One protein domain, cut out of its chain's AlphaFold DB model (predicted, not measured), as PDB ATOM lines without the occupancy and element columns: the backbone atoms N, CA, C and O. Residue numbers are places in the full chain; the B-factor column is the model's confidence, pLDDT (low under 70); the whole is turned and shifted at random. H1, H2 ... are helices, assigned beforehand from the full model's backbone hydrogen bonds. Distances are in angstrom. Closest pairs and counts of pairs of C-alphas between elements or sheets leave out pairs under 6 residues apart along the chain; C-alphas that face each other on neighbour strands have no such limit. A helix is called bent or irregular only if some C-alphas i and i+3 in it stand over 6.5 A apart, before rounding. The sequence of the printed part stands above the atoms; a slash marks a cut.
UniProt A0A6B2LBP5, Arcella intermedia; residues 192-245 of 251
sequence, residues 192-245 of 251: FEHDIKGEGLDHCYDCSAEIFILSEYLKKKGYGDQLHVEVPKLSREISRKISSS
ATOM      1  N   PHE A 192     -34.411 -56.103 -13.298       97.00
ATOM      2  CA  PHE A 192     -35.306 -55.002 -13.640       97.00
ATOM      3  C   PHE A 192     -34.722 -54.204 -14.805       97.00
ATOM      4  O   PHE A 192     -33.644 -53.611 -14.720       97.00
ATOM      5  N   GLU A 193     -35.441 -54.201 -15.920       96.88
ATOM      6  CA  GLU A 193     -34.993 -53.527 -17.130       96.88
ATOM      7  C   GLU A 193     -35.056 -52.000 -16.975       96.88
ATOM      8  O   GLU A 193     -36.067 -51.437 -16.553       96.88
ATOM      9  N   HIS A 194     -33.957 -51.333 -17.328       95.75
ATOM     10  CA  HIS A 194     -33.852 -49.882 -17.452       95.75
ATOM     11  C   HIS A 194     -32.684 -49.537 -18.382       95.75
ATOM     12  O   HIS A 194     -31.756 -50.319 -18.554       95.75
ATOM     13  N   ASP A 195     -32.678 -48.344 -18.959       95.31
ATOM     14  CA  ASP A 195     -31.662 -47.892 -19.921       95.31
ATOM     15  C   ASP A 195     -30.668 -46.869 -19.336       95.31
ATOM     16  O   ASP A 195     -29.718 -46.444 -19.999       95.31
ATOM     17  N   ILE A 196     -30.851 -46.495 -18.068       95.81
ATOM     18  CA  ILE A 196     -29.958 -45.601 -17.330       95.81
ATOM     19  C   ILE A 196     -28.654 -46.322 -16.983       95.81
ATOM     20  O   ILE A 196     -28.664 -47.353 -16.312       95.81
ATOM     21  N   LYS A 197     -27.519 -45.751 -17.403       94.94
ATOM     22  CA  LYS A 197     -26.176 -46.287 -17.133       94.94
ATOM     23  C   LYS A 197     -25.450 -45.415 -16.119       94.94
ATOM     24  O   LYS A 197     -25.313 -44.211 -16.322       94.94
ATOM     25  N   GLY A 198     -24.944 -46.024 -15.053       91.38
ATOM     26  CA  GLY A 198     -24.249 -45.323 -13.978       91.38
ATOM     27  C   GLY A 198     -23.467 -46.270 -13.076       91.38
ATOM     28  O   GLY A 198     -23.567 -47.490 -13.186       91.38
ATOM     29  N   GLU A 199     -22.660 -45.691 -12.196       90.31
ATOM     30  CA  GLU A 199     -21.873 -46.423 -11.201       90.31
ATOM     31  C   GLU A 199     -22.796 -47.227 -10.273       90.31
ATOM     32  O   GLU A 199     -23.646 -46.639  -9.615       90.31
ATOM     33  N   GLY A 200     -22.642 -48.555 -10.223       87.25
ATOM     34  CA  GLY A 200     -23.450 -49.432  -9.362       87.25
ATOM     35  C   GLY A 200     -24.917 -49.608  -9.782       87.25
ATOM     36  O   GLY A 200     -25.692 -50.163  -9.010       87.25
ATOM     37  N   LEU A 201     -25.305 -49.155 -10.982       92.56
ATOM     38  CA  LEU A 201     -26.636 -49.404 -11.547       92.56
ATOM     39  C   LEU A 201     -26.593 -50.694 -12.379       92.56
ATOM     40  O   LEU A 201     -26.160 -50.681 -13.531       92.56
ATOM     41  N   ASP A 202     -26.984 -51.809 -11.765       92.75
ATOM     42  CA  ASP A 202     -26.743 -53.179 -12.239       92.75
ATOM     43  C   ASP A 202     -28.025 -53.982 -12.528       92.75
ATOM     44  O   ASP A 202     -27.984 -55.210 -12.591       92.75
ATOM     45  N   HIS A 203     -29.155 -53.300 -12.735       95.25
ATOM     46  CA  HIS A 203     -30.480 -53.892 -12.956       95.25
ATOM     47  C   HIS A 203     -31.066 -54.668 -11.766       95.25
ATOM     48  O   HIS A 203     -32.010 -55.441 -11.945       95.25
ATOM     49  N   CYS A 204     -30.566 -54.467 -10.544       93.88
ATOM     50  CA  CYS A 204     -31.254 -54.949  -9.347       93.88
ATOM     51  C   CYS A 204     -32.473 -54.077  -8.989       93.88
ATOM     52  O   CYS A 204     -32.688 -52.980  -9.525       93.88
ATOM     53  N   TYR A 205     -33.277 -54.544  -8.030       96.12
ATOM     54  CA  TYR A 205     -34.395 -53.758  -7.502       96.12
ATOM     55  C   TYR A 205     -33.932 -52.417  -6.925       96.12
ATOM     56  O   TYR A 205     -34.560 -51.393  -7.180       96.12
ATOM     57  N   ASP A 206     -32.848 -52.421  -6.142       95.31
ATOM     58  CA  ASP A 206     -32.397 -51.235  -5.410       95.31
ATOM     59  C   ASP A 206     -32.004 -50.103  -6.367       95.31
ATOM     60  O   ASP A 206     -32.475 -48.976  -6.202       95.31
ATOM     61  N   CYS A 207     -31.227 -50.405  -7.414       94.88
ATOM     62  CA  CYS A 207     -30.834 -49.406  -8.404       94.88
ATOM     63  C   CYS A 207     -32.020 -48.944  -9.260       94.88
ATOM     64  O   CYS A 207     -32.140 -47.759  -9.555       94.88
ATOM     65  N   SER A 208     -32.937 -49.849  -9.612       97.06
ATOM     66  CA  SER A 208     -34.121 -49.514 -10.411       97.06
ATOM     67  C   SER A 208     -35.088 -48.616  -9.642       97.06
ATOM     68  O   SER A 208     -35.609 -47.634 -10.176       97.06
ATOM     69  N   ALA A 209     -35.289 -48.907  -8.358       97.19
ATOM     70  CA  ALA A 209     -36.077 -48.074  -7.468       97.19
ATOM     71  C   ALA A 209     -35.387 -46.726  -7.186       97.19
ATOM     72  O   ALA A 209     -36.067 -45.700  -7.171       97.19
ATOM     73  N   GLU A 210     -34.058 -46.684  -7.036       96.81
ATOM     74  CA  GLU A 210     -33.307 -45.421  -6.969       96.81
ATOM     75  C   GLU A 210     -33.501 -44.585  -8.242       96.81
ATOM     76  O   GLU A 210     -33.872 -43.415  -8.146       96.81
ATOM     77  N   ILE A 211     -33.342 -45.183  -9.428       97.69
ATOM     78  CA  ILE A 211     -33.583 -44.522 -10.719       97.69
ATOM     79  C   ILE A 211     -34.986 -43.918 -10.756       97.69
ATOM     80  O   ILE A 211     -35.139 -42.753 -11.129       97.69
ATOM     81  N   PHE A 212     -36.005 -44.675 -10.346       97.69
ATOM     82  CA  PHE A 212     -37.382 -44.191 -10.299       97.69
ATOM     83  C   PHE A 212     -37.532 -42.983  -9.361       97.69
ATOM     84  O   PHE A 212     -38.046 -41.942  -9.773       97.69
ATOM     85  N   ILE A 213     -37.036 -43.080  -8.124       97.25
ATOM     86  CA  ILE A 213     -37.133 -42.012  -7.117       97.25
ATOM     87  C   ILE A 213     -36.428 -40.736  -7.601       97.25
ATOM     88  O   ILE A 213     -37.002 -39.644  -7.536       97.25
ATOM     89  N   LEU A 214     -35.199 -40.863  -8.107       97.62
ATOM     90  CA  LEU A 214     -34.424 -39.728  -8.607       97.62
ATOM     91  C   LEU A 214     -35.064 -39.119  -9.857       97.62
ATOM     92  O   LEU A 214     -35.086 -37.896  -9.992       97.62
ATOM     93  N   SER A 215     -35.654 -39.940 -10.727       98.00
ATOM     94  CA  SER A 215     -36.397 -39.462 -11.896       98.00
ATOM     95  C   SER A 215     -37.601 -38.615 -11.495       98.00
ATOM     96  O   SER A 215     -37.795 -37.526 -12.033       98.00
ATOM     97  N   GLU A 216     -38.388 -39.062 -10.515       97.88
ATOM     98  CA  GLU A 216     -39.539 -38.302 -10.013       97.88
ATOM     99  C   GLU A 216     -39.122 -36.975  -9.365       97.88
ATOM    100  O   GLU A 216     -39.791 -35.952  -9.539       97.88
ATOM    101  N   TYR A 217     -37.989 -36.956  -8.661       97.31
ATOM    102  CA  TYR A 217     -37.408 -35.720  -8.139       97.31
ATOM    103  C   TYR A 217     -36.976 -34.766  -9.265       97.31
ATOM    104  O   TYR A 217     -37.364 -33.596  -9.265       97.31
ATOM    105  N   LEU A 218     -36.216 -35.259 -10.245       97.75
ATOM    106  CA  LEU A 218     -35.671 -34.461 -11.346       97.75
ATOM    107  C   LEU A 218     -36.763 -33.890 -12.255       97.75
ATOM    108  O   LEU A 218     -36.692 -32.717 -12.627       97.75
ATOM    109  N   LYS A 219     -37.825 -34.657 -12.533       97.69
ATOM    110  CA  LYS A 219     -39.010 -34.160 -13.255       97.69
ATOM    111  C   LYS A 219     -39.630 -32.955 -12.548       97.69
ATOM    112  O   LYS A 219     -39.878 -31.936 -13.185       97.69
ATOM    113  N   LYS A 220     -39.796 -33.015 -11.221       95.44
ATOM    114  CA  LYS A 220     -40.315 -31.889 -10.415       95.44
ATOM    115  C   LYS A 220     -39.384 -30.673 -10.389       95.44
ATOM    116  O   LYS A 220     -39.829 -29.579 -10.055       95.44
ATOM    117  N   LYS A 221     -38.105 -30.855 -10.724       95.31
ATOM    118  CA  LYS A 221     -37.108 -29.783 -10.855       95.31
ATOM    119  C   LYS A 221     -36.953 -29.264 -12.291       95.31
ATOM    120  O   LYS A 221     -36.159 -28.355 -12.494       95.31
ATOM    121  N   GLY A 222     -37.702 -29.804 -13.257       96.31
ATOM    122  CA  GLY A 222     -37.659 -29.375 -14.660       96.31
ATOM    123  C   GLY A 222     -36.623 -30.097 -15.530       96.31
ATOM    124  O   GLY A 222     -36.356 -29.644 -16.635       96.31
ATOM    125  N   TYR A 223     -36.060 -31.220 -15.074       96.75
ATOM    126  CA  TYR A 223     -35.050 -32.003 -15.811       96.75
ATOM    127  C   TYR A 223     -35.629 -33.259 -16.489       96.75
ATOM    128  O   TYR A 223     -34.922 -34.245 -16.690       96.75
ATOM    129  N   GLY A 224     -36.923 -33.251 -16.830       95.25
ATOM    130  CA  GLY A 224     -37.631 -34.420 -17.372       95.25
ATOM    131  C   GLY A 224     -37.037 -34.984 -18.669       95.25
ATOM    132  O   GLY A 224     -37.016 -36.197 -18.840       95.25
ATOM    133  N   ASP A 225     -36.478 -34.131 -19.528       96.31
ATOM    134  CA  ASP A 225     -35.887 -34.544 -20.811       96.31
ATOM    135  C   ASP A 225     -34.411 -34.975 -20.694       96.31
ATOM    136  O   ASP A 225     -33.784 -35.355 -21.679       96.31
ATOM    137  N   GLN A 226     -33.826 -34.903 -19.492       96.88
ATOM    138  CA  GLN A 226     -32.392 -35.120 -19.252       96.88
ATOM    139  C   GLN A 226     -32.122 -36.267 -18.269       96.88
ATOM    140  O   GLN A 226     -31.022 -36.379 -17.725       96.88
ATOM    141  N   LEU A 227     -33.101 -37.147 -18.034       97.12
ATOM    142  CA  LEU A 227     -33.005 -38.193 -17.009       97.12
ATOM    143  C   LEU A 227     -31.819 -39.144 -17.225       97.12
ATOM    144  O   LEU A 227     -31.131 -39.464 -16.258       97.12
ATOM    145  N   HIS A 228     -31.504 -39.513 -18.472       96.88
ATOM    146  CA  HIS A 228     -30.342 -40.363 -18.787       96.88
ATOM    147  C   HIS A 228     -28.996 -39.758 -18.378       96.88
ATOM    148  O   HIS A 228     -28.029 -40.497 -18.206       96.88
ATOM    149  N   VAL A 229     -28.927 -38.437 -18.217       96.94
ATOM    150  CA  VAL A 229     -27.711 -37.718 -17.822       96.94
ATOM    151  C   VAL A 229     -27.749 -37.361 -16.337       96.94
ATOM    152  O   VAL A 229     -26.782 -37.601 -15.612       96.94
ATOM    153  N   GLU A 230     -28.868 -36.815 -15.863       97.94
ATOM    154  CA  GLU A 230     -28.963 -36.273 -14.509       97.94
ATOM    155  C   GLU A 230     -29.180 -37.357 -13.442       97.94
ATOM    156  O   GLU A 230     -28.671 -37.204 -12.333       97.94
ATOM    157  N   VAL A 231     -29.842 -38.483 -13.752       97.88
ATOM    158  CA  VAL A 231     -30.012 -39.580 -12.778       97.88
ATOM    159  C   VAL A 231     -28.663 -40.198 -12.383       97.88
ATOM    160  O   VAL A 231     -28.366 -40.215 -11.185       97.88
ATOM    161  N   PRO A 232     -27.793 -40.646 -13.320       96.56
ATOM    162  CA  PRO A 232     -26.483 -41.189 -12.954       96.56
ATOM    163  C   PRO A 232     -25.620 -40.188 -12.191       96.56
ATOM    164  O   PRO A 232     -24.933 -40.554 -11.240       96.56
ATOM    165  N   LYS A 233     -25.656 -38.914 -12.594       96.12
ATOM    166  CA  LYS A 233     -24.900 -37.835 -11.955       96.12
ATOM    167  C   LYS A 233     -25.351 -37.610 -10.512       96.12
ATOM    168  O   LYS A 233     -24.499 -37.541  -9.628       96.12
ATOM    169  N   LEU A 234     -26.659 -37.554 -10.267       96.06
ATOM    170  CA  LEU A 234     -27.216 -37.359  -8.931       96.06
ATOM    171  C   LEU A 234     -26.965 -38.572  -8.026       96.06
ATOM    172  O   LEU A 234     -26.522 -38.402  -6.896       96.06
ATOM    173  N   SER A 235     -27.151 -39.793  -8.532       95.06
ATOM    174  CA  SER A 235     -26.827 -41.028  -7.797       95.06
ATOM    175  C   SER A 235     -25.338 -41.081  -7.402       95.06
ATOM    176  O   SER A 235     -24.962 -41.322  -6.245       95.06
ATOM    177  N   ARG A 236     -24.458 -40.721  -8.347       93.00
ATOM    178  CA  ARG A 236     -23.011 -40.597  -8.136       93.00
ATOM    179  C   ARG A 236     -22.659 -39.552  -7.070       93.00
ATOM    180  O   ARG A 236     -21.727 -39.766  -6.289       93.00
ATOM    181  N   GLU A 237     -23.357 -38.423  -7.060       93.44
ATOM    182  CA  GLU A 237     -23.166 -37.351  -6.083       93.44
ATOM    183  C   GLU A 237     -23.637 -37.772  -4.686       93.44
ATOM    184  O   GLU A 237     -22.868 -37.658  -3.730       93.44
ATOM    185  N   ILE A 238     -24.858 -38.310  -4.581       93.12
ATOM    186  CA  ILE A 238     -25.452 -38.794  -3.331       93.12
ATOM    187  C   ILE A 238     -24.499 -39.775  -2.658       93.12
ATOM    188  O   ILE A 238     -24.067 -39.530  -1.531       93.12
ATOM    189  N   SER A 239     -24.091 -40.828  -3.372       89.94
ATOM    190  CA  SER A 239     -23.223 -41.883  -2.830       89.94
ATOM    191  C   SER A 239     -21.893 -41.372  -2.263       89.94
ATOM    192  O   SER A 239     -21.342 -41.986  -1.354       89.94
ATOM    193  N   ARG A 240     -21.384 -40.237  -2.756       88.56
ATOM    194  CA  ARG A 240     -20.136 -39.613  -2.283       88.56
ATOM    195  C   ARG A 240     -20.341 -38.590  -1.173       88.56
ATOM    196  O   ARG A 240     -19.420 -38.369  -0.393       88.56
ATOM    197  N   LYS A 241     -21.501 -37.930  -1.123       88.81
ATOM    198  CA  LYS A 241     -21.780 -36.870  -0.146       88.81
ATOM    199  C   LYS A 241     -22.353 -37.398   1.163       88.81
ATOM    200  O   LYS A 241     -22.010 -36.872   2.214       88.81
ATOM    201  N   ILE A 242     -23.215 -38.417   1.119       87.50
ATOM    202  CA  ILE A 242     -23.961 -38.849   2.316       87.50
ATOM    203  C   ILE A 242     -23.268 -39.960   3.114       87.50
ATOM    204  O   ILE A 242     -23.688 -40.275   4.232       87.50
ATOM    205  N   SER A 243     -22.209 -40.554   2.556       76.19
ATOM    206  CA  SER A 243     -21.408 -41.590   3.202       76.19
ATOM    207  C   SER A 243     -19.920 -41.408   2.920       76.19
ATOM    208  O   SER A 243     -19.503 -41.235   1.781       76.19
ATOM    209  N   SER A 244     -19.100 -41.498   3.969       67.88
ATOM    210  CA  SER A 244     -17.635 -41.469   3.874       67.88
ATOM    211  C   SER A 244     -17.015 -42.856   3.659       67.88
ATOM    212  O   SER A 244     -15.831 -42.965   3.330       67.88
ATOM    213  N   SER A 245     -17.793 -43.926   3.856       68.38
ATOM    214  CA  SER A 245     -17.299 -45.310   3.890       68.38
ATOM    215  C   SER A 245     -18.008 -46.266   2.933       68.38
ATOM    216  O   SER A 245     -17.488 -47.351   2.687       68.38
TER     217      SER A 245
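AT A GLANCE: This is residues 192 to 245 of the 251 residues of a protein of Arcella intermedia (UniProt A0A6B2LBP5). Two helices, H1 then H2, pack across each other at a steep angle, and the loop of residues 192 to 204 winds beside the first part of H1. Residues 240 to 245 stick out. The printed part has 54 residues, 34 of them in the two named helices, and no named strand; its class is all helix, and the whole is compact, with a radius of gyration of the C-alphas of 10.8 A and spans of 32 by 24 by 15 A.

IN THESE COORDINATES: After residues 192 to 204, find C-alpha 205 at (-34.395, -53.758, -7.502); from there H1 runs 22.8 A to residue 220. H2, residues 224 to 241, runs 23.5 A to C-alpha 241 at (-21.780, -36.870, -0.146). It is irregular, with C-alphas 225 and 228 8.3 A apart, and has a kink of 52 degrees near residue 231.

HOW THE PARTS SIT: Look at Leu 214 and Val 231, where H1 and H2 touch: their closest C-alphas are 6.1 A apart. The helices run opposite ways at a steep tilt of 62 degrees. Each O i to N i+4 pair in H1 is within hydrogen-bond range; in H2, 10 of 14 are.

THE WHOLE: The C-alphas farthest apart, those of Asp 225 and Ser 245, are 32.7 A apart. The printed part has no cut, and the H1 to H2 link is tight. Residues 244 to 245 have pLDDT under 70.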